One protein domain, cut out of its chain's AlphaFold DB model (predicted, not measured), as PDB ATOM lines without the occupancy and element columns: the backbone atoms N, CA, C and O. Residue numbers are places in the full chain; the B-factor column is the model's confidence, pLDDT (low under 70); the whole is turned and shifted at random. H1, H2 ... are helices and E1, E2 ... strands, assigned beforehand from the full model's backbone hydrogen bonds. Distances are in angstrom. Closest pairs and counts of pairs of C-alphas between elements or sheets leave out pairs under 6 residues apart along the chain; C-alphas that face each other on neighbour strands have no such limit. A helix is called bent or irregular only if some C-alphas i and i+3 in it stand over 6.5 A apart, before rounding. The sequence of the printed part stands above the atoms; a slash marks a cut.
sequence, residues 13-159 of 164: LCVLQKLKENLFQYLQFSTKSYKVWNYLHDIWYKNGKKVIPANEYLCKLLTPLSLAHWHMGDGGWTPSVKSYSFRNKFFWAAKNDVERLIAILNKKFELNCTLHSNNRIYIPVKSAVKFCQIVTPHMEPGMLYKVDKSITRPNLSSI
ATOM      1  N   LEU A  13      82.874  74.766 116.819       73.38
ATOM      2  CA  LEU A  13      83.154  75.321 115.504       73.38
ATOM      3  C   LEU A  13      84.540  75.957 115.519       73.38
ATOM      4  O   LEU A  13      84.833  76.817 116.354       73.38
ATOM      5  N   CYS A  14      85.386  75.548 114.575       77.50
ATOM      6  CA  CYS A  14      86.560  76.324 114.205       77.50
ATOM      7  C   CYS A  14      86.104  77.449 113.277       77.50
ATOM      8  O   CYS A  14      85.514  77.191 112.228       77.50
ATOM      9  N   VAL A  15      86.338  78.695 113.680       78.62
ATOM     10  CA  VAL A  15      85.923  79.879 112.934       78.62
ATOM     11  C   VAL A  15      87.155  80.610 112.424       78.62
ATOM     12  O   VAL A  15      88.060  80.953 113.190       78.62
ATOM     13  N   LEU A  16      87.166  80.876 111.119       80.38
ATOM     14  CA  LEU A  16      88.141  81.738 110.465       80.38
ATOM     15  C   LEU A  16      87.523  83.122 110.265       80.38
ATOM     16  O   LEU A  16      86.479  83.260 109.632       80.38
ATOM     17  N   GLN A  17      88.170  84.156 110.792       80.75
ATOM     18  CA  GLN A  17      87.722  85.538 110.661       80.75
ATOM     19  C   GLN A  17      88.824  86.397 110.050       80.75
ATOM     20  O   GLN A  17      89.906  86.544 110.616       80.75
ATOM     21  N   LYS A  18      88.533  87.014 108.903       81.75
ATOM     22  CA  LYS A  18      89.413  88.009 108.287       81.75
ATOM     23  C   LYS A  18      89.109  89.386 108.877       81.75
ATOM     24  O   LYS A  18      87.990  89.879 108.755       81.75
ATOM     25  N   LEU A  19      90.096  90.010 109.515       79.06
ATOM     26  CA  LEU A  19      90.021  91.397 109.979       79.06
ATOM     27  C   LEU A  19      91.147  92.189 109.314       79.06
ATOM     28  O   LEU A  19      92.326  91.988 109.613       79.06
ATOM     29  N   LYS A  20      90.770  93.111 108.420       85.19
ATOM     30  CA  LYS A  20      91.698  93.797 107.506       85.19
ATOM     31  C   LYS A  20      92.500  92.769 106.684       85.19
ATOM     32  O   LYS A  20      91.901  91.936 106.005       85.19
ATOM     33  N   GLU A  21      93.827  92.810 106.761       86.75
ATOM     34  CA  GLU A  21      94.744  91.897 106.065       86.75
ATOM     35  C   GLU A  21      95.098  90.650 106.889       86.75
ATOM     36  O   GLU A  21      95.743  89.739 106.383       86.75
ATOM     37  N   ASN A  22      94.648  90.572 108.145       82.81
ATOM     38  CA  ASN A  22      94.999  89.484 109.049       82.81
ATOM     39  C   ASN A  22      93.885  88.434 109.120       82.81
ATOM     40  O   ASN A  22      92.701  88.766 109.246       82.81
ATOM     41  N   LEU A  23      94.279  87.160 109.085       85.88
ATOM     42  CA  LEU A  23      93.395  86.024 109.323       85.88
ATOM     43  C   LEU A  23      93.514  85.575 110.782       85.88
ATOM     44  O   LEU A  23      94.608  85.305 111.272       85.88
ATOM     45  N   PHE A  24      92.379  85.475 111.463       84.62
ATOM     46  CA  PHE A  24      92.280  85.010 112.841       84.62
ATOM     47  C   PHE A  24      91.537  83.682 112.885       84.62
ATOM     48  O   PHE A  24      90.521  83.517 112.214       84.62
ATOM     49  N   GLN A  25      92.029  82.758 113.705       84.75
ATOM     50  CA  GLN A  25      91.352  81.497 113.993       84.75
ATOM     51  C   GLN A  25      90.912  81.495 115.452       84.75
ATOM     52  O   GLN A  25      91.689  81.874 116.335       84.75
ATOM     53  N   TYR A  26      89.682  81.070 115.716       83.38
ATOM     54  CA  TYR A  26      89.206  80.845 117.074       83.38
ATOM     55  C   TYR A  26      88.231  79.678 117.135       83.38
ATOM     56  O   TYR A  26      87.565  79.337 116.161       83.38
ATOM     57  N   LEU A  27      88.153  79.073 118.314       85.31
ATOM     58  CA  LEU A  27      87.151  78.069 118.626       85.31
ATOM     59  C   LEU A  27      85.946  78.755 119.258       85.31
ATOM     60  O   LEU A  27      86.090  79.551 120.189       85.31
ATOM     61  N   GLN A  28      84.761  78.429 118.760       85.19
ATOM     62  CA  GLN A  28      83.499  78.872 119.322       85.19
ATOM     63  C   GLN A  28      82.620  77.667 119.613       85.19
ATOM     64  O   GLN A  28      82.537  76.728 118.827       85.19
ATOM     65  N   PHE A  29      81.925  77.717 120.739       87.31
ATOM     66  CA  PHE A  29      80.866  76.773 121.041       87.31
ATOM     67  C   PHE A  29      79.725  77.492 121.752       87.31
ATOM     68  O   PHE A  29      79.891  78.585 122.300       87.31
ATOM     69  N   SER A  30      78.556  76.866 121.738       85.81
ATOM     70  CA  SER A  30      77.399  77.299 122.514       85.81
ATOM     71  C   SER A  30      76.781  76.094 123.209       85.81
ATOM     72  O   SER A  30      76.862  74.964 122.723       85.81
ATOM     73  N   THR A  31      76.201  76.326 124.381       85.06
ATOM     74  CA  THR A  31      75.441  75.308 125.100       85.06
ATOM     75  C   THR A  31      73.970  75.379 124.695       85.06
ATOM     76  O   THR A  31      73.476  76.412 124.238       85.06
ATOM     77  N   LYS A  32      73.235  74.277 124.884       86.81
ATOM     78  CA  LYS A  32      71.770  74.310 124.801       86.81
ATOM     79  C   LYS A  32      71.209  75.198 125.916       86.81
ATOM     80  O   LYS A  32      71.722  75.215 127.037       86.81
ATOM     81  N   SER A  33      70.124  75.901 125.608       87.81
ATOM     82  CA  SER A  33      69.403  76.707 126.592       87.81
ATOM     83  C   SER A  33      68.654  75.792 127.562       87.81
ATOM     84  O   SER A  33      67.721  75.097 127.168       87.81
ATOM     85  N   TYR A  34      69.061  75.794 128.832       88.69
ATOM     86  CA  TYR A  34      68.422  75.024 129.900       88.69
ATOM     87  C   TYR A  34      67.942  75.944 131.020       88.69
ATOM     88  O   TYR A  34      68.666  76.846 131.439       88.69
ATOM     89  N   LYS A  35      66.754  75.655 131.569       91.69
ATOM     90  CA  LYS A  35      66.141  76.439 132.657       91.69
ATOM     91  C   LYS A  35      67.003  76.511 133.922       91.69
ATOM     92  O   LYS A  35      66.885  77.471 134.672       91.69
ATOM     93  N   VAL A  36      67.891  75.536 134.141       90.31
ATOM     94  CA  VAL A  36      68.831  75.535 135.278       90.31
ATOM     95  C   VAL A  36      69.739  76.773 135.289       90.31
ATOM     96  O   VAL A  36      70.139  77.237 136.353       90.31
ATOM     97  N   TRP A  37      70.008  77.366 134.120       86.81
ATOM     98  CA  TRP A  37      70.829  78.570 133.999       86.81
ATOM     99  C   TRP A  37      70.064  79.865 134.284       86.81
ATOM    100  O   TRP A  37      70.705  80.890 134.515       86.81
ATOM    101  N   ASN A  38      68.725  79.831 134.332       90.31
ATOM    102  CA  ASN A  38      67.907  81.024 134.574       90.31
ATOM    103  C   ASN A  38      68.247  81.664 135.921       90.31
ATOM    104  O   ASN A  38      68.377  82.875 135.994       90.31
ATOM    105  N   TYR A  39      68.522  80.857 136.950       90.44
ATOM    106  CA  TYR A  39      68.963  81.366 138.250       90.44
ATOM    107  C   TYR A  39      70.224  82.243 138.140       90.44
ATOM    108  O   TYR A  39      70.278  83.333 138.707       90.44
ATOM    109  N   LEU A  40      71.236  81.804 137.379       89.94
ATOM    110  CA  LEU A  40      72.435  82.614 137.143       89.94
ATOM    111  C   LEU A  40      72.113  83.838 136.281       89.94
ATOM    112  O   LEU A  40      72.605  84.929 136.563       89.94
ATOM    113  N   HIS A  41      71.275  83.682 135.260       92.12
ATOM    114  CA  HIS A  41      70.847  84.799 134.427       92.12
ATOM    115  C   HIS A  41      70.155  85.892 135.261       92.12
ATOM    116  O   HIS A  41      70.558  87.048 135.187       92.12
ATOM    117  N   ASP A  42      69.214  85.540 136.134       91.94
ATOM    118  CA  ASP A  42      68.440  86.481 136.954       91.94
ATOM    119  C   ASP A  42      69.295  87.239 137.982       91.94
ATOM    120  O   ASP A  42      68.972  88.369 138.371       91.94
ATOM    121  N   ILE A  43      70.397  86.626 138.422       92.00
ATOM    122  CA  ILE A  43      71.387  87.238 139.313       92.00
ATOM    123  C   ILE A  43      72.259  88.248 138.557       92.00
ATOM    124  O   ILE A  43      72.523  89.338 139.068       92.00
ATOM    125  N   TRP A  44      72.719  87.887 137.359       91.19
ATOM    126  CA  TRP A  44      73.720  88.650 136.607       91.19
ATOM    127  C   TRP A  44      73.133  89.595 135.557       91.19
ATOM    128  O   TRP A  44      73.878  90.419 135.033       91.19
ATOM    129  N   TYR A  45      71.839  89.512 135.246       91.38
ATOM    130  CA  TYR A  45      71.171  90.349 134.252       91.38
ATOM    131  C   TYR A  45      69.930  91.015 134.844       91.38
ATOM    132  O   TYR A  45      69.034  90.360 135.369       91.38
ATOM    133  N   LYS A  46      69.856  92.344 134.723       89.38
ATOM    134  CA  LYS A  46      68.684  93.150 135.084       89.38
ATOM    135  C   LYS A  46      68.278  93.987 133.880       89.38
ATOM    136  O   LYS A  46      69.119  94.653 133.281       89.38
ATOM    137  N   ASN A  47      67.000  93.928 133.503       90.12
ATOM    138  CA  ASN A  47      66.457  94.632 132.333       90.12
ATOM    139  C   ASN A  47      67.280  94.379 131.049       90.12
ATOM    140  O   ASN A  47      67.617  95.310 130.320       90.12
ATOM    141  N   GLY A  48      67.685  93.122 130.825       87.69
ATOM    142  CA  GLY A  48      68.482  92.707 129.661       87.69
ATOM    143  C   GLY A  48      69.949  93.157 129.668       87.69
ATOM    144  O   GLY A  48      70.688  92.841 128.739       87.69
ATOM    145  N   LYS A  49      70.405  93.868 130.705       87.31
ATOM    146  CA  LYS A  49      71.791  94.329 130.839       87.31
ATOM    147  C   LYS A  49      72.518  93.518 131.899       87.31
ATOM    148  O   LYS A  49      71.981  93.277 132.978       87.31
ATOM    149  N   LYS A  50      73.757  93.125 131.601       87.06
ATOM    150  CA  LYS A  50      74.629  92.469 132.578       87.06
ATOM    151  C   LYS A  50      74.971  93.454 133.699       87.06
ATOM    152  O   LYS A  50      75.311  94.600 133.426       87.06
ATOM    153  N   VAL A  51      74.903  93.003 134.945       87.62
ATOM    154  CA  VAL A  51      75.202  93.779 136.155       87.62
ATOM    155  C   VAL A  51      76.127  92.992 137.077       87.62
ATOM    156  O   VAL A  51      76.282  91.779 136.929       87.62
ATOM    157  N   ILE A  52      76.746  93.680 138.034       88.75
ATOM    158  CA  ILE A  52      77.470  93.032 139.125       88.75
ATOM    159  C   ILE A  52      76.479  92.744 140.274       88.75
ATOM    160  O   ILE A  52      75.932  93.691 140.846       88.75
ATOM    161  N   PRO A  53      76.225  91.464 140.622       90.25
ATOM    162  CA  PRO A  53      75.210  91.073 141.606       90.25
ATOM    163  C   PRO A  53      75.440  91.661 142.992       90.25
ATOM    164  O   PRO A  53      76.549  92.094 143.293       90.25
ATOM    165  N   ALA A  54      74.439  91.608 143.876       90.44
ATOM    166  CA  ALA A  54      74.587  92.012 145.277       90.44
ATOM    167  C   ALA A  54      75.703  91.227 146.005       90.44
ATOM    168  O   ALA A  54      76.040  90.095 145.643       90.44
ATOM    169  N   ASN A  55      76.285  91.836 147.047       89.81
ATOM    170  CA  ASN A  55      77.466  91.296 147.738       89.81
ATOM    171  C   ASN A  55      77.234  89.886 148.305       89.81
ATOM    172  O   ASN A  55      78.139  89.060 148.266       89.81
ATOM    173  N   GLU A  56      76.030  89.590 148.790       89.19
ATOM    174  CA  GLU A  56      75.663  88.270 149.319       89.19
ATOM    175  C   GLU A  56      75.807  87.140 148.287       89.19
ATOM    176  O   GLU A  56      76.280  86.054 148.624       89.19
ATOM    177  N   TYR A  57      75.476  87.406 147.019       90.25
ATOM    178  CA  TYR A  57      75.653  86.457 145.922       90.25
ATOM    179  C   TYR A  57      77.110  86.408 145.473       90.25
ATOM    180  O   TYR A  57      77.668  85.321 145.331       90.25
ATOM    181  N   LEU A  58      77.759  87.567 145.308       89.06
ATOM    182  CA  LEU A  58      79.172  87.631 144.918       89.06
ATOM    183  C   LEU A  58      80.076  86.884 145.899       89.06
ATOM    184  O   LEU A  58      80.919  86.104 145.473       89.06
ATOM    185  N   CYS A  59      79.888  87.070 147.206       90.00
ATOM    186  CA  CYS A  59      80.690  86.397 148.225       90.00
ATOM    187  C   CYS A  59      80.551  84.869 148.170       90.00
ATOM    188  O   CYS A  59      81.525  84.167 148.451       90.00
ATOM    189  N   LYS A  60      79.374  84.349 147.794       91.00
ATOM    190  CA  LYS A  60      79.127  82.908 147.628       91.00
ATOM    191  C   LYS A  60      79.728  82.376 146.328       91.00
ATOM    192  O   LYS A  60      80.407  81.356 146.346       91.00
ATOM    193  N   LEU A  61      79.511  83.084 145.218       91.12
ATOM    194  CA  LEU A  61      79.932  82.657 143.882       91.12
ATOM    195  C   LEU A  61      81.439  82.817 143.648       91.12
ATOM    196  O   LEU A  61      82.019  82.018 142.918       91.12
ATOM    197  N   LEU A  62      82.078  83.815 144.271       93.62
ATOM    198  CA  LEU A  62      83.502  84.097 144.097       93.62
ATOM    199  C   LEU A  62      84.365  83.150 144.952       93.62
ATOM    200  O   LEU A  62      84.873  83.528 146.006       93.62
ATOM    201  N   THR A  63      84.470  81.887 144.547       97.00
ATOM    202  CA  THR A  63      85.355  80.841 145.102       97.00
ATOM    203  C   THR A  63      86.751  80.864 144.451       97.00
ATOM    204  O   THR A  63      86.897  81.484 143.393       97.00
ATOM    205  N   PRO A  64      87.770  80.166 145.001       98.19
ATOM    206  CA  PRO A  64      89.059  79.966 144.320       98.19
ATOM    207  C   PRO A  64      88.920  79.483 142.866       98.19
ATOM    208  O   PRO A  64      89.520  80.060 141.961       98.19
ATOM    209  N   LEU A  65      88.032  78.511 142.620       97.81
ATOM    210  CA  LEU A  65      87.719  77.996 141.283       97.81
ATOM    211  C   LEU A  65      87.173  79.079 140.343       97.81
ATOM    212  O   LEU A  65      87.588  79.180 139.190       97.81
ATOM    213  N   SER A  66      86.238  79.904 140.818       95.88
ATOM    214  CA  SER A  66      85.687  80.994 140.003       95.88
ATOM    215  C   SER A  66      86.723  82.092 139.726       95.88
ATOM    216  O   SER A  66      86.746  82.651 138.631       95.88
ATOM    217  N   LEU A  67      87.619  82.368 140.684       96.94
ATOM    218  CA  LEU A  67      88.702  83.335 140.529       96.94
ATOM    219  C   LEU A  67      89.728  82.845 139.498       96.94
ATOM    220  O   LEU A  67      90.195  83.638 138.680       96.94
ATOM    221  N   ALA A  68      90.016  81.541 139.483       97.75
ATOM    222  CA  ALA A  68      90.846  80.910 138.462       97.75
ATOM    223  C   ALA A  68      90.218  81.035 137.065       97.75
ATOM    224  O   ALA A  68      90.881  81.512 136.145       97.75
ATOM    225  N   HIS A  69      88.927  80.718 136.907       96.00
ATOM    226  CA  HIS A  69      88.215  80.908 135.635       96.00
ATOM    227  C   HIS A  69      88.209  82.366 135.176       96.00
ATOM    228  O   HIS A  69      88.471  82.657 134.005       96.00
ATOM    229  N   TRP A  70      87.978  83.298 136.100       94.75
ATOM    230  CA  TRP A  70      88.032  84.723 135.797       94.75
ATOM    231  C   TRP A  70      89.431  85.151 135.333       94.75
ATOM    232  O   TRP A  70      89.564  85.903 134.367       94.75
ATOM    233  N   HIS A  71      90.492  84.622 135.949       95.81
ATOM    234  CA  HIS A  71      91.867  84.885 135.526       95.81
ATOM    235  C   HIS A  71      92.197  84.269 134.162       95.81
ATOM    236  O   HIS A  71      92.822  84.917 133.314       95.81
ATOM    237  N   MET A  72      91.732  83.047 133.908       94.38
ATOM    238  CA  MET A  72      91.890  82.390 132.614       94.38
ATOM    239  C   MET A  72      91.225  83.197 131.493       94.38
ATOM    240  O   MET A  72      91.857  83.395 130.458       94.38
ATOM    241  N   GLY A  73      90.037  83.762 131.717       91.88
ATOM    242  CA  GLY A  73      89.376  84.644 130.750       91.88
ATOM    243  C   GLY A  73      90.053  86.014 130.625       91.88
ATOM    244  O   GLY A  73      90.713  86.316 129.628       91.88
ATOM    245  N   ASP A  74      89.944  86.832 131.671       90.81
ATOM    246  CA  ASP A  74      90.217  88.277 131.608       90.81
ATOM    247  C   ASP A  74      91.522  88.702 132.295       90.81
ATOM    248  O   ASP A  74      91.970  89.851 132.168       90.81
ATOM    249  N   GLY A  75      92.164  87.775 133.004       92.56
ATOM    250  CA  GLY A  75      93.428  87.993 133.688       92.56
ATOM    251  C   GLY A  75      94.597  88.240 132.736       92.56
ATOM    252  O   GLY A  75      94.699  87.657 131.646       92.56
ATOM    253  N   GLY A  76      95.501  89.115 133.167       90.75
ATOM    254  CA  GLY A  76      96.766  89.405 132.506       90.75
ATOM    255  C   GLY A  76      97.887  89.670 133.505       90.75
ATOM    256  O   GLY A  76      97.641  90.079 134.638       90.75
ATOM    257  N   TRP A  77      99.118  89.440 133.057       90.62
ATOM    258  CA  TRP A  77     100.353  89.733 133.780       90.62
ATOM    259  C   TRP A  77     101.049  90.931 133.141       90.62
ATOM    260  O   TRP A  77     101.145  90.993 131.913       90.62
ATOM    261  N   THR A  78     101.559  91.846 133.961       88.00
ATOM    262  CA  THR A  78     102.355  92.990 133.506       88.00
ATOM    263  C   THR A  78     103.806  92.806 133.962       88.00
ATOM    264  O   THR A  78     104.091  93.011 135.143       88.00
ATOM    265  N   PRO A  79     104.737  92.440 133.054       85.31
ATOM    266  CA  PRO A  79     106.120  92.125 133.416       85.31
ATOM    267  C   PRO A  79     106.876  93.268 134.098       85.31
ATOM    268  O   PRO A  79     107.589  93.017 135.065       85.31
ATOM    269  N   SER A  80     106.685  94.510 133.640       86.12
ATOM    270  CA  SER A  80     107.424  95.685 134.135       86.12
ATOM    271  C   SER A  80     107.230  95.948 135.629       86.12
ATOM    272  O   SER A  80     108.135  96.444 136.289       86.12
ATOM    273  N   VAL A  81     106.066  95.587 136.168       85.81
ATOM    274  CA  VAL A  81     105.686  95.816 137.573       85.81
ATOM    275  C   VAL A  81     105.400  94.517 138.330       85.81
ATOM    276  O   VAL A  81     104.958  94.554 139.477       85.81
ATOM    277  N   LYS A  82     105.646  93.365 137.694       86.69
ATOM    278  CA  LYS A  82     105.453  92.018 138.248       86.69
ATOM    279  C   LYS A  82     104.098  91.830 138.948       86.69
ATOM    280  O   LYS A  82     104.020  91.332 140.070       86.69
ATOM    281  N   SER A  83     103.024  92.243 138.284       89.75
ATOM    282  CA  SER A  83     101.679  92.281 138.863       89.75
ATOM    283  C   SER A  83     100.634  91.654 137.954       89.75
ATOM    284  O   SER A  83     100.773  91.667 136.726       89.75
ATOM    285  N   TYR A  84      99.526  91.219 138.548       91.62
ATOM    286  CA  TYR A  84      98.362  90.772 137.793       91.62
ATOM    287  C   TYR A  84      97.322  91.880 137.667       91.62
ATOM    288  O   TYR A  84      97.236  92.789 138.490       91.62
ATOM    289  N   SER A  85      96.511  91.806 136.619       90.75
ATOM    290  CA  SER A  85      95.332  92.651 136.485       90.75
ATOM    291  C   SER A  85      94.192  91.906 135.816       90.75
ATOM    292  O   SER A  85      94.411  91.068 134.937       90.75
ATOM    293  N   PHE A  86      92.969  92.250 136.198       89.88
ATOM    294  CA  PHE A  86      91.787  91.876 135.435       89.88
ATOM    295  C   PHE A  86      91.481  92.986 134.445       89.88
ATOM    296  O   PHE A  86      91.244  94.145 134.809       89.88
ATOM    297  N   ARG A  87      91.512  92.632 133.160       78.44
ATOM    298  CA  ARG A  87      91.134  93.530 132.069       78.44
ATOM    299  C   ARG A  87      89.622  93.509 131.958       78.44
ATOM    300  O   ARG A  87      89.062  92.946 131.028       78.44
ATOM    301  N   ASN A  88      88.988  94.125 132.942       66.81
ATOM    302  CA  ASN A  88      87.557  94.323 132.991       66.81
ATOM    303  C   ASN A  88      87.120  95.134 131.768       66.81
ATOM    304  O   ASN A  88      87.128  96.360 131.791       66.81
ATOM    305  N   LYS A  89      86.708  94.463 130.692       60.34
ATOM    306  CA  LYS A  89      85.963  95.101 129.598       60.34
ATOM    307  C   LYS A  89      84.492  95.264 129.989       60.34
ATOM    308  O   LYS A  89      83.597  95.061 129.175       60.34
ATOM    309  N   PHE A  90      84.228  95.584 131.256       60.84
ATOM    310  CA  PHE A  90      82.887  95.902 131.711       60.84
ATOM    311  C   PHE A  90      82.563  97.315 131.234       60.84
ATOM    312  O   PHE A  90      82.656  98.274 131.992       60.84
ATOM    313  N   PHE A  91      82.180  97.452 129.966       50.31
ATOM    314  CA  PHE A  91      81.684  98.725 129.435       50.31
ATOM    315  C   PHE A  91      80.413  99.202 130.168       50.31
ATOM    316  O   PHE A  91      80.030 100.359 130.047       50.31
ATOM    317  N   TRP A  92      79.778  98.316 130.943       59.69
ATOM    318  CA  TRP A  92      78.540  98.540 131.690       59.69
ATOM    319  C   TRP A  92      78.701  98.584 133.218       59.69
ATOM    320  O   TRP A  92      77.728  98.904 133.893       59.69
ATOM    321  N   ALA A  93      79.863  98.235 133.789       61.91
ATOM    322  CA  ALA A  93      80.020  98.266 135.247       61.91
ATOM    323  C   ALA A  93      80.341  99.688 135.705       61.91
ATOM    324  O   ALA A  93      81.304 100.301 135.234       61.91
ATOM    325  N   ALA A  94      79.552 100.199 136.649       70.50
ATOM    326  CA  ALA A  94      79.867 101.453 137.313       70.50
ATOM    327  C   ALA A  94      81.165 101.295 138.122       70.50
ATOM    328  O   ALA A  94      81.498 100.200 138.577       70.50
ATOM    329  N   LYS A  95      81.890 102.394 138.356       75.12
ATOM    330  CA  LYS A  95      83.104 102.396 139.194       75.12
ATOM    331  C   LYS A  95      82.871 101.697 140.547       75.12
ATOM    332  O   LYS A  95      83.677 100.866 140.960       75.12
ATOM    333  N   ASN A  96      81.711 101.952 141.153       85.44
ATOM    334  CA  ASN A  96      81.284 101.367 142.426       85.44
ATOM    335  C   ASN A  96      81.246  99.829 142.395       85.44
ATOM    336  O   ASN A  96      81.535  99.181 143.397       85.44
ATOM    337  N   ASP A  97      80.924  99.213 141.256       86.62
ATOM    338  CA  ASP A  97      80.896  97.755 141.138       86.62
ATOM    339  C   ASP A  97      82.300  97.145 141.168       86.62
ATOM    340  O   ASP A  97      82.518  96.091 141.769       86.62
ATOM    341  N   VAL A  98      83.275  97.822 140.557       88.88
ATOM    342  CA  VAL A  98      84.675  97.385 140.586       88.88
ATOM    343  C   VAL A  98      85.251  97.526 141.991       88.88
ATOM    344  O   VAL A  98      85.939  96.624 142.467       88.88
ATOM    345  N   GLU A  99      84.923  98.613 142.688       91.00
ATOM    346  CA  GLU A  99      85.315  98.828 144.085       91.00
ATOM    347  C   GLU A  99      84.728  97.753 145.014       91.00
ATOM    348  O   GLU A  99      85.437  97.225 145.872       91.00
ATOM    349  N   ARG A 100      83.474  97.336 144.794       91.94
ATOM    350  CA  ARG A 100      82.860  96.210 145.521       91.94
ATOM    351  C   ARG A 100      83.596  94.893 145.279       91.94
ATOM    352  O   ARG A 100      83.858  94.160 146.232       91.94
ATOM    353  N   LEU A 101      83.967  94.595 144.031       92.69
ATOM    354  CA  LEU A 101      84.769  93.408 143.709       92.69
ATOM    355  C   LEU A 101      86.137  93.452 144.402       92.69
ATOM    356  O   LEU A 101      86.551  92.455 144.988       92.69
ATOM    357  N   ILE A 102      86.807  94.607 144.395       94.31
ATOM    358  CA  ILE A 102      88.081  94.815 145.101       94.31
ATOM    359  C   ILE A 102      87.922  94.559 146.601       94.31
ATOM    360  O   ILE A 102      88.722  93.824 147.178       94.31
ATOM    361  N   ALA A 103      86.877  95.102 147.229       95.19
ATOM    362  CA  ALA A 103      86.623  94.907 148.653       95.19
ATOM    363  C   ALA A 103      86.447  93.420 149.006       95.19
ATOM    364  O   ALA A 103      87.010  92.947 149.994       95.19
ATOM    365  N   ILE A 104      85.721  92.660 148.177       95.19
ATOM    366  CA  ILE A 104      85.555  91.212 148.367       95.19
ATOM    367  C   ILE A 104      86.887  90.484 148.172       95.19
ATOM    368  O   ILE A 104      87.230  89.634 148.992       95.19
ATOM    369  N   LEU A 105      87.658  90.820 147.132       96.31
ATOM    370  CA  LEU A 105      88.969  90.210 146.889       96.31
ATOM    371  C   LEU A 105      89.929  90.436 148.064       96.31
ATOM    372  O   LEU A 105      90.615  89.511 148.493       96.31
ATOM    373  N   ASN A 106      89.922  91.642 148.628       97.06
ATOM    374  CA  ASN A 106      90.762  92.001 149.766       97.06
ATOM    375  C   ASN A 106      90.317  91.297 151.042       97.06
ATOM    376  O   ASN A 106      91.152  90.777 151.770       97.06
ATOM    377  N   LYS A 107      89.009  91.223 151.299       96.69
ATOM    378  CA  LYS A 107      88.483  90.597 152.515       96.69
ATOM    379  C   LYS A 107      88.565  89.069 152.488       96.69
ATOM    380  O   LYS A 107      88.869  88.465 153.505       96.69
ATOM    381  N   LYS A 108      88.242  88.442 151.352       96.00
ATOM    382  CA  LYS A 108      88.096  86.981 151.240       96.00
ATOM    383  C   LYS A 108      89.403  86.270 150.903       96.00
ATOM    384  O   LYS A 108      89.599  85.139 151.331       96.00
ATOM    385  N   PHE A 109      90.262  86.910 150.115       96.94
ATOM    386  CA  PHE A 109      91.491  86.304 149.600       96.94
ATOM    387  C   PHE A 109      92.753  87.061 150.019       96.94
ATOM    388  O   PHE A 109      93.850  86.625 149.679       96.94
ATOM    389  N   GLU A 110      92.614  88.186 150.732       97.31
ATOM    390  CA  GLU A 110      93.726  89.011 151.224       97.31
ATOM    391  C   GLU A 110      94.706  89.411 150.106       97.31
ATOM    392  O   GLU A 110      95.926  89.382 150.265       97.31
ATOM    393  N   LEU A 111      94.162  89.761 148.935       96.25
ATOM    394  CA  LEU A 111      94.949  90.060 147.736       96.25
ATOM    395  C   LEU A 111      95.373  91.529 147.598       96.25
ATOM    396  O   LEU A 111      96.047  91.862 146.623       96.25
ATOM    397  N   ASN A 112      95.053  92.406 148.554       96.31
ATOM    398  CA  ASN A 112      95.422  93.836 148.556       96.31
ATOM    399  C   ASN A 112      95.255  94.530 147.186       96.31
ATOM    400  O   ASN A 112      96.078  95.343 146.770       96.31
ATOM    401  N   CYS A 113      94.206  94.159 146.461       96.25
ATOM    402  CA  CYS A 113      93.842  94.686 145.167       96.25
ATOM    403  C   CYS A 113      93.539  96.184 145.247       96.25
ATOM    404  O   CYS A 113      92.964  96.665 146.229       96.25
ATOM    405  N   THR A 114      93.843  96.899 144.168       94.25
ATOM    406  CA  THR A 114      93.530  98.322 144.003       94.25
ATOM    407  C   THR A 114      92.842  98.585 142.667       94.25
ATOM    408  O   THR A 114      92.889  97.770 141.740       94.25
ATOM    409  N   LEU A 115      92.164  99.728 142.573       92.06
ATOM    410  CA  LEU A 115      91.595 100.206 141.319       92.06
ATOM    411  C   LEU A 115      92.684 100.925 140.524       92.06
ATOM    412  O   LEU A 115      93.316 101.850 141.027       92.06
ATOM    413  N   HIS A 116      92.882 100.517 139.278       87.38
ATOM    414  CA  HIS A 116      93.794 101.170 138.347       87.38
ATOM    415  C   HIS A 116      93.017 101.862 137.222       87.38
ATOM    416  O   HIS A 116      91.794 101.724 137.105       87.38
ATOM    417  N   SER A 117      93.727 102.603 136.367       80.25
ATOM    418  CA  SER A 117      93.117 103.292 135.228       80.25
ATOM    419  C   SER A 117      92.308 102.333 134.342       80.25
ATOM    420  O   SER A 117      92.635 101.149 134.197       80.25
ATOM    421  N   ASN A 118      91.239 102.856 133.733       79.88
ATOM    422  CA  ASN A 118      90.289 102.099 132.909       79.88
ATOM    423  C   ASN A 118      89.509 101.010 133.673       79.88
ATOM    424  O   ASN A 118      89.262  99.940 133.120       79.88
ATOM    425  N   ASN A 119      89.138 101.257 134.936       82.44
ATOM    426  CA  ASN A 119      88.323 100.343 135.754       82.44
ATOM    427  C   ASN A 119      88.919  98.928 135.905       82.44
ATOM    428  O   ASN A 119      88.210  97.925 136.049       82.44
ATOM    429  N   ARG A 120      90.252  98.842 135.873       87.12
ATOM    430  CA  ARG A 120      90.991  97.587 136.021       87.12
ATOM    431  C   ARG A 120      91.234  97.284 137.488       87.12
ATOM    432  O   ARG A 120      91.666  98.154 138.238       87.12
ATOM    433  N   ILE A 121      91.032  96.028 137.867       93.00
ATOM    434  CA  ILE A 121      91.454  95.530 139.176       93.00
ATOM    435  C   ILE A 121      92.923  95.156 139.060       93.00
ATOM    436  O   ILE A 121      93.286  94.326 138.225       93.00
ATOM    437  N   TYR A 122      93.752  95.783 139.878       94.69
ATOM    438  CA  TYR A 122      95.183  95.547 139.958       94.69
ATOM    439  C   TYR A 122      95.498  94.710 141.191       94.69
ATOM    440  O   TYR A 122      95.044  95.032 142.285       94.69
ATOM    441  N   ILE A 123      96.278  93.646 141.014       96.00
ATOM    442  CA  ILE A 123      96.791  92.801 142.091       96.00
ATOM    443  C   ILE A 123      98.288  93.103 142.217       96.00
ATOM    444  O   ILE A 123      99.052  92.732 141.316       96.00
ATOM    445  N   PRO A 124      98.730  93.772 143.296       94.69
ATOM    446  CA  PRO A 124     100.124  94.162 143.454       94.69
ATOM    447  C   PRO A 124     101.048  92.949 143.547       94.69
ATOM    448  O   PRO A 124     100.649  91.874 143.993       94.69
ATOM    449  N   VAL A 125     102.326  93.159 143.216       94.25
ATOM    450  CA  VAL A 125     103.382  92.136 143.317       94.25
ATOM    451  C   VAL A 125     103.424  91.458 144.692       94.25
ATOM    452  O   VAL A 125     103.614  90.249 144.780       94.25
ATOM    453  N   LYS A 126     103.149  92.214 145.765       95.31
ATOM    454  CA  LYS A 126     103.100  91.711 147.148       95.31
ATOM    455  C   LYS A 126     102.053  90.606 147.350       95.31
ATOM    456  O   LYS A 126     102.240  89.754 148.207       95.31
ATOM    457  N   SER A 127     100.990  90.598 146.549       96.62
ATOM    458  CA  SER A 127      99.932  89.584 146.600       96.62
ATOM    459  C   SER A 127     100.032  88.558 145.474       96.62
ATOM    460  O   SER A 127      99.220  87.638 145.422       96.62
ATOM    461  N   ALA A 128     101.002  88.691 144.564       94.06
ATOM    462  CA  ALA A 128     101.098  87.845 143.377       94.06
ATOM    463  C   ALA A 128     101.332  86.370 143.734       94.06
ATOM    464  O   ALA A 128     100.705  85.499 143.140       94.06
ATOM    465  N   VAL A 129     102.175  86.091 144.733       95.31
ATOM    466  CA  VAL A 129     102.438  84.717 145.198       95.31
ATOM    467  C   VAL A 129     101.165  84.083 145.756       95.31
ATOM    468  O   VAL A 129     100.776  83.004 145.312       95.31
ATOM    469  N   LYS A 130     100.469  84.784 146.662       97.69
ATOM    470  CA  LYS A 130      99.198  84.325 147.242       97.69
ATOM    471  C   LYS A 130      98.132  84.127 146.167       97.69
ATOM    472  O   LYS A 130      97.426  83.125 146.170       97.69
ATOM    473  N   PHE A 131      98.053  85.051 145.212       97.75
ATOM    474  CA  PHE A 131      97.160  84.929 144.068       97.75
ATOM    475  C   PHE A 131      97.414  83.637 143.285       97.75
ATOM    476  O   PHE A 131      96.476  82.868 143.093       97.75
ATOM    477  N   CYS A 132      98.665  83.364 142.897       96.56
ATOM    478  CA  CYS A 132      99.028  82.129 142.199       96.56
ATOM    479  C   CYS A 132      98.669  80.882 143.020       96.56
ATOM    480  O   CYS A 132      98.058  79.965 142.487       96.56
ATOM    481  N   GLN A 133      98.966  80.863 144.323       97.75
ATOM    482  CA  GLN A 133      98.619  79.736 145.203       97.75
ATOM    483  C   GLN A 133      97.113  79.435 145.219       97.75
ATOM    484  O   GLN A 133      96.724  78.273 145.275       97.75
ATOM    485  N   ILE A 134      96.269  80.467 145.145       98.25
ATOM    486  CA  ILE A 134      94.808  80.321 145.130       98.25
ATOM    487  C   ILE A 134      94.307  79.797 143.781       98.25
ATOM    488  O   ILE A 134      93.402  78.965 143.752       98.25
ATOM    489  N   VAL A 135      94.835  80.307 142.663       98.06
ATOM    490  CA  VAL A 135      94.264  80.018 141.335       98.06
ATOM    491  C   VAL A 135      94.879  78.801 140.653       98.06
ATOM    492  O   VAL A 135      94.142  78.055 140.015       98.06
ATOM    493  N   THR A 136      96.188  78.566 140.799       97.12
ATOM    494  CA  THR A 136      96.922  77.508 140.079       97.12
ATOM    495  C   THR A 136      96.298  76.114 140.233       97.12
ATOM    496  O   THR A 136      96.154  75.448 139.209       97.12
ATOM    497  N   PRO A 137      95.842  75.671 141.426       97.81
ATOM    498  CA  PRO A 137      95.220  74.348 141.589       97.81
ATOM    499  C   PRO A 137      93.912  74.145 140.808       97.81
ATOM    500  O   PRO A 137      93.418  73.027 140.708       97.81
ATOM    501  N   HIS A 138      93.320  75.224 140.291       98.06
ATOM    502  CA  HIS A 138      92.035  75.227 139.596       98.06
ATOM    503  C   HIS A 138      92.146  75.676 138.132       98.06
ATOM    504  O   HIS A 138      91.125  75.902 137.481       98.06
ATOM    505  N   MET A 139      93.367  75.876 137.628       96.88
ATOM    506  CA  MET A 139      93.609  76.307 136.256       96.88
ATOM    507  C   MET A 139      93.814  75.116 135.328       96.88
ATOM    508  O   MET A 139      94.476  74.143 135.674       96.88
ATOM    509  N   GLU A 140      93.305  75.251 134.109       94.62
ATOM    510  CA  GLU A 140      93.562  74.294 133.039       94.62
ATOM    511  C   GLU A 140      95.057  74.303 132.657       94.62
ATOM    512  O   GLU A 140      95.612  75.398 132.472       94.62
ATOM    513  N   PRO A 141      95.719  73.139 132.478       92.44
ATOM    514  CA  PRO A 141      97.148  73.063 132.167       92.44
ATOM    515  C   PRO A 141      97.589  73.952 130.997       92.44
ATOM    516  O   PRO A 141      98.586  74.669 131.097       92.44
ATOM    517  N   GLY A 142      96.797  74.003 129.919       90.62
ATOM    518  CA  GLY A 142      97.077  74.838 128.743       90.62
ATOM    519  C   GLY A 142      97.047  76.353 128.999       90.62
ATOM    520  O   GLY A 142      97.484  77.131 128.152       90.62
ATOM    521  N   MET A 143      96.557  76.790 130.163       93.44
ATOM    522  CA  MET A 143      96.466  78.195 130.573       93.44
ATOM    523  C   MET A 143      97.449  78.565 131.692       93.44
ATOM    524  O   MET A 143      97.532  79.744 132.053       93.44
ATOM    525  N   LEU A 144      98.236  77.611 132.208       94.62
ATOM    526  CA  LEU A 144      99.194  77.857 133.293       94.62
ATOM    527  C   LEU A 144     100.300  78.851 132.915       94.62
ATOM    528  O   LEU A 144     100.779  79.568 133.790       94.62
ATOM    529  N   TYR A 145     100.603  79.027 131.622       92.38
ATOM    530  CA  TYR A 145     101.520  80.069 131.122       92.38
ATOM    531  C   TYR A 145     101.148  81.497 131.593       92.38
ATOM    532  O   TYR A 145     101.962  82.436 131.586       92.38
ATOM    533  N   LYS A 146      99.883  81.715 131.992       92.00
ATOM    534  CA  LYS A 146      99.433  82.990 132.558       92.00
ATOM    535  C   LYS A 146     100.027  83.263 133.942       92.00
ATOM    536  O   LYS A 146     100.344  84.428 134.190       92.00
ATOM    537  N   VAL A 147     100.262  82.233 134.757       93.50
ATOM    538  CA  VAL A 147     100.752  82.333 136.147       93.50
ATOM    539  C   VAL A 147     102.169  81.791 136.362       93.50
ATOM    540  O   VAL A 147     102.854  82.247 137.273       93.50
ATOM    541  N   ASP A 148     102.637  80.896 135.493       88.69
ATOM    542  CA  ASP A 148     103.989  80.342 135.485       88.69
ATOM    543  C   ASP A 148     104.671  80.668 134.150       88.69
ATOM    544  O   ASP A 148     104.151  80.368 133.079       88.69
ATOM    545  N   LYS A 149     105.827  81.334 134.204       80.94
ATOM    546  CA  LYS A 149     106.567  81.771 133.008       80.94
ATOM    547  C   LYS A 149     107.553  80.736 132.483       80.94
ATOM    548  O   LYS A 149     108.068  80.934 131.389       80.94
ATOM    549  N   SER A 150     107.787  79.655 133.222       83.94
ATOM    550  CA  SER A 150     108.527  78.500 132.709       83.94
ATOM    551  C   SER A 150     107.711  77.706 131.681       83.94
ATOM    552  O   SER A 150     108.279  76.995 130.857       83.94
ATOM    553  N   ILE A 151     106.383  77.876 131.680       85.06
ATOM    554  CA  ILE A 151     105.466  77.194 130.769       85.06
ATOM    555  C   ILE A 151     105.294  78.010 129.490       85.06
ATOM    556  O   ILE A 151     104.816  79.150 129.497       85.06
ATOM    557  N   THR A 152     105.636  77.398 128.360       83.44
ATOM    558  CA  THR A 152     105.429  77.979 127.036       83.44
ATOM    559  C   THR A 152     103.943  78.007 126.695       83.44
ATOM    560  O   THR A 152     103.206  77.051 126.943       83.44
ATOM    561  N   ARG A 153     103.481  79.103 126.085       81.00
ATOM    562  CA  ARG A 153     102.109  79.171 125.572       81.00
ATOM    563  C   ARG A 153     101.919  78.082 124.500       81.00
ATOM    564  O   ARG A 153     102.743  78.030 123.586       81.00
ATOM    565  N   PRO A 154     100.842  77.277 124.558       76.19
ATOM    566  CA  PRO A 154     100.561  76.288 123.523       76.19
ATOM    567  C   PRO A 154     100.464  76.950 122.147       76.19
ATOM    568  O   PRO A 154      99.804  77.986 121.992       76.19
ATOM    569  N   ASN A 155     101.121  76.363 121.149       72.06
ATOM    570  CA  ASN A 155     100.993  76.809 119.772       72.06
ATOM    571  C   ASN A 155      99.678  76.263 119.191       72.06
ATOM    572  O   ASN A 155      99.460  75.056 119.177       72.06
ATOM    573  N   LEU A 156      98.788  77.136 118.712       62.59
ATOM    574  CA  LEU A 156      97.542  76.688 118.080       62.59
ATOM    575  C   LEU A 156      97.796  75.961 116.751       62.59
ATOM    576  O   LEU A 156      97.013  75.084 116.393       62.59
ATOM    577  N   SER A 157      98.888  76.271 116.041       60.97
ATOM    578  CA  SER A 157      99.187  75.650 114.745       60.97
ATOM    579  C   SER A 157      99.556  74.169 114.849       60.97
ATOM    580  O   SER A 157      99.561  73.485 113.836       60.97
ATOM    581  N   SER A 158      99.875  73.668 116.047       55.69
ATOM    582  CA  SER A 158     100.137  72.242 116.281       55.69
ATOM    583  C   SER A 158      98.890  71.451 116.692       55.69
ATOM    584  O   SER A 158      98.984  70.245 116.877       55.69
ATOM    585  N   ILE A 159      97.744  72.115 116.889       55.31
ATOM    586  CA  ILE A 159      96.512  71.505 117.423       55.31
ATOM    587  C   ILE A 159      95.435  71.372 116.337       55.31
ATOM    588  O   ILE A 159      94.578  70.495 116.420       55.31
TER     589      ILE A 159
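AT A GLANCE: This is residues 13 to 159 of the 164 residues of the protein "LAGLIDADG endonuclease" of Pyronema omphalodes (UniProt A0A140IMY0). What is the overall picture? A twisted sheet of four strands, E3 E4 E6 E5, forms a body with the helices H4 and H5 on one face, while H3 lies nearest the middle of the whole and meets the last residues of H5, 134 to 138, about perpendicular to it. A separate hairpin of two strands, E1 and E2, is set off to one side of this body, residues 18 to 23 at its turn sticking out, and the chain then swings across to H1 by a stretch that also sticks out, residues 31 to 39, of which 35 to 39 belong to H1. What is it made of, and how large is it? The 147 printed residues hold six named helices and six named strands in the order E1 E2 H1 H2 H3 E3 E4 H4 E5 E6 H5 H6, of the mixed class, and both sheets are antiparallel. The whole is only just compact, close to loose, with a radius of gyration of the C-alphas of 17.1 A and spans of 43 by 41 by 31 A.

IN THESE COORDINATES: Where does the printed part begin? E1 runs over residues 13 to 19, 18.3 A from C-alpha 13 at (83.154, 75.321, 115.504), and E2 over residues 22 to 28, 18.7 A. What follows, up to the larger sheet? H1 is residues 35 to 44, 14.9 A; H2 is residues 55 to 61, 9.8 A; H3 is residues 64 to 74, 15.2 A. And the rest? E3 is residues 75 to 78, beginning at C-alpha 75 (93.428, 87.993, 133.688), and E4 is residues 83 to 86; H4, residues 95 to 109, is 20.9 A long. E5 is residues 114 to 116, E6 residues 120 to 123, H5 residues 125 to 138 with 20.7 A, and H6 residues 141 to 146, ending at C-alpha 146 (99.433, 82.990, 132.558).

HOW THE PARTS SIT: How do the strands pair? E1 and E2 are an antiparallel hairpin, with N 15 and O 26 2.8 A apart. In the larger sheet E3 and E4 are a hairpin with N 76 and O 85 at 2.9 A, E4 and E6 have N 86 and O 121 at 2.9 A, and the hairpin E5 and E6 has N 114 and O 122 at 2.9 A, each within hydrogen-bond range. Which helices are on the larger sheet? H4 and H5 make two layers with it, helices on one face of a sheet; H4 lies over E5 at a height of 8.8 A, and E4, H4, E5 form a split strand-helix-strand unit, E6 standing between its two strands, with a right-handed crossover. H3 only grazes the sheet with residues 67 to 74. How do the helices meet? H3 and residues 134 to 138 of H5 touch about perpendicular at 74 degrees, the closest C-alphas being those of Ala 68 and Val 135, 4.6 A apart. H2 is close to but not clearly touching H1, by the C-alphas of Tyr 57 and Ile 43, 7.9 A, and H4, by those of Cys 59 and Ile 104, 6.8 A; H6 is likewise close to H3, by those of Met 143 and Met 72, 6.5 A. Are the helix backbones in order? Every O i to N i+4 pair is within hydrogen-bond range in H3 and H4, against 4 of 6 in H1, 2 of 3 in H2, 6 of 10 in H5 and 0 of 2 in H6, where 2 of 3 O i to N i+3 pairs are. H5 and H6 are irregular, C-alphas 126 and 129 and C-alphas 142 and 145 each being 7.3 A apart, and H1 only just, with C-alphas 36 and 39 6.55 A apart.

THE WHOLE: How far does it reach, and is it cut? The farthest C-alphas, those of Glu 21 and Glu 56, are 47.4 A apart, and the printed part has no cut. Are any links long? None is long; those from E2 to H1, H1 to H2 and E4 to H4 are short and the others tight, while residues 147 to 159 hold no named element. Where is confidence low? The mean pLDDT of the printed part is 87.8, and residues 88 to 93 and 156 to 159 are under 70.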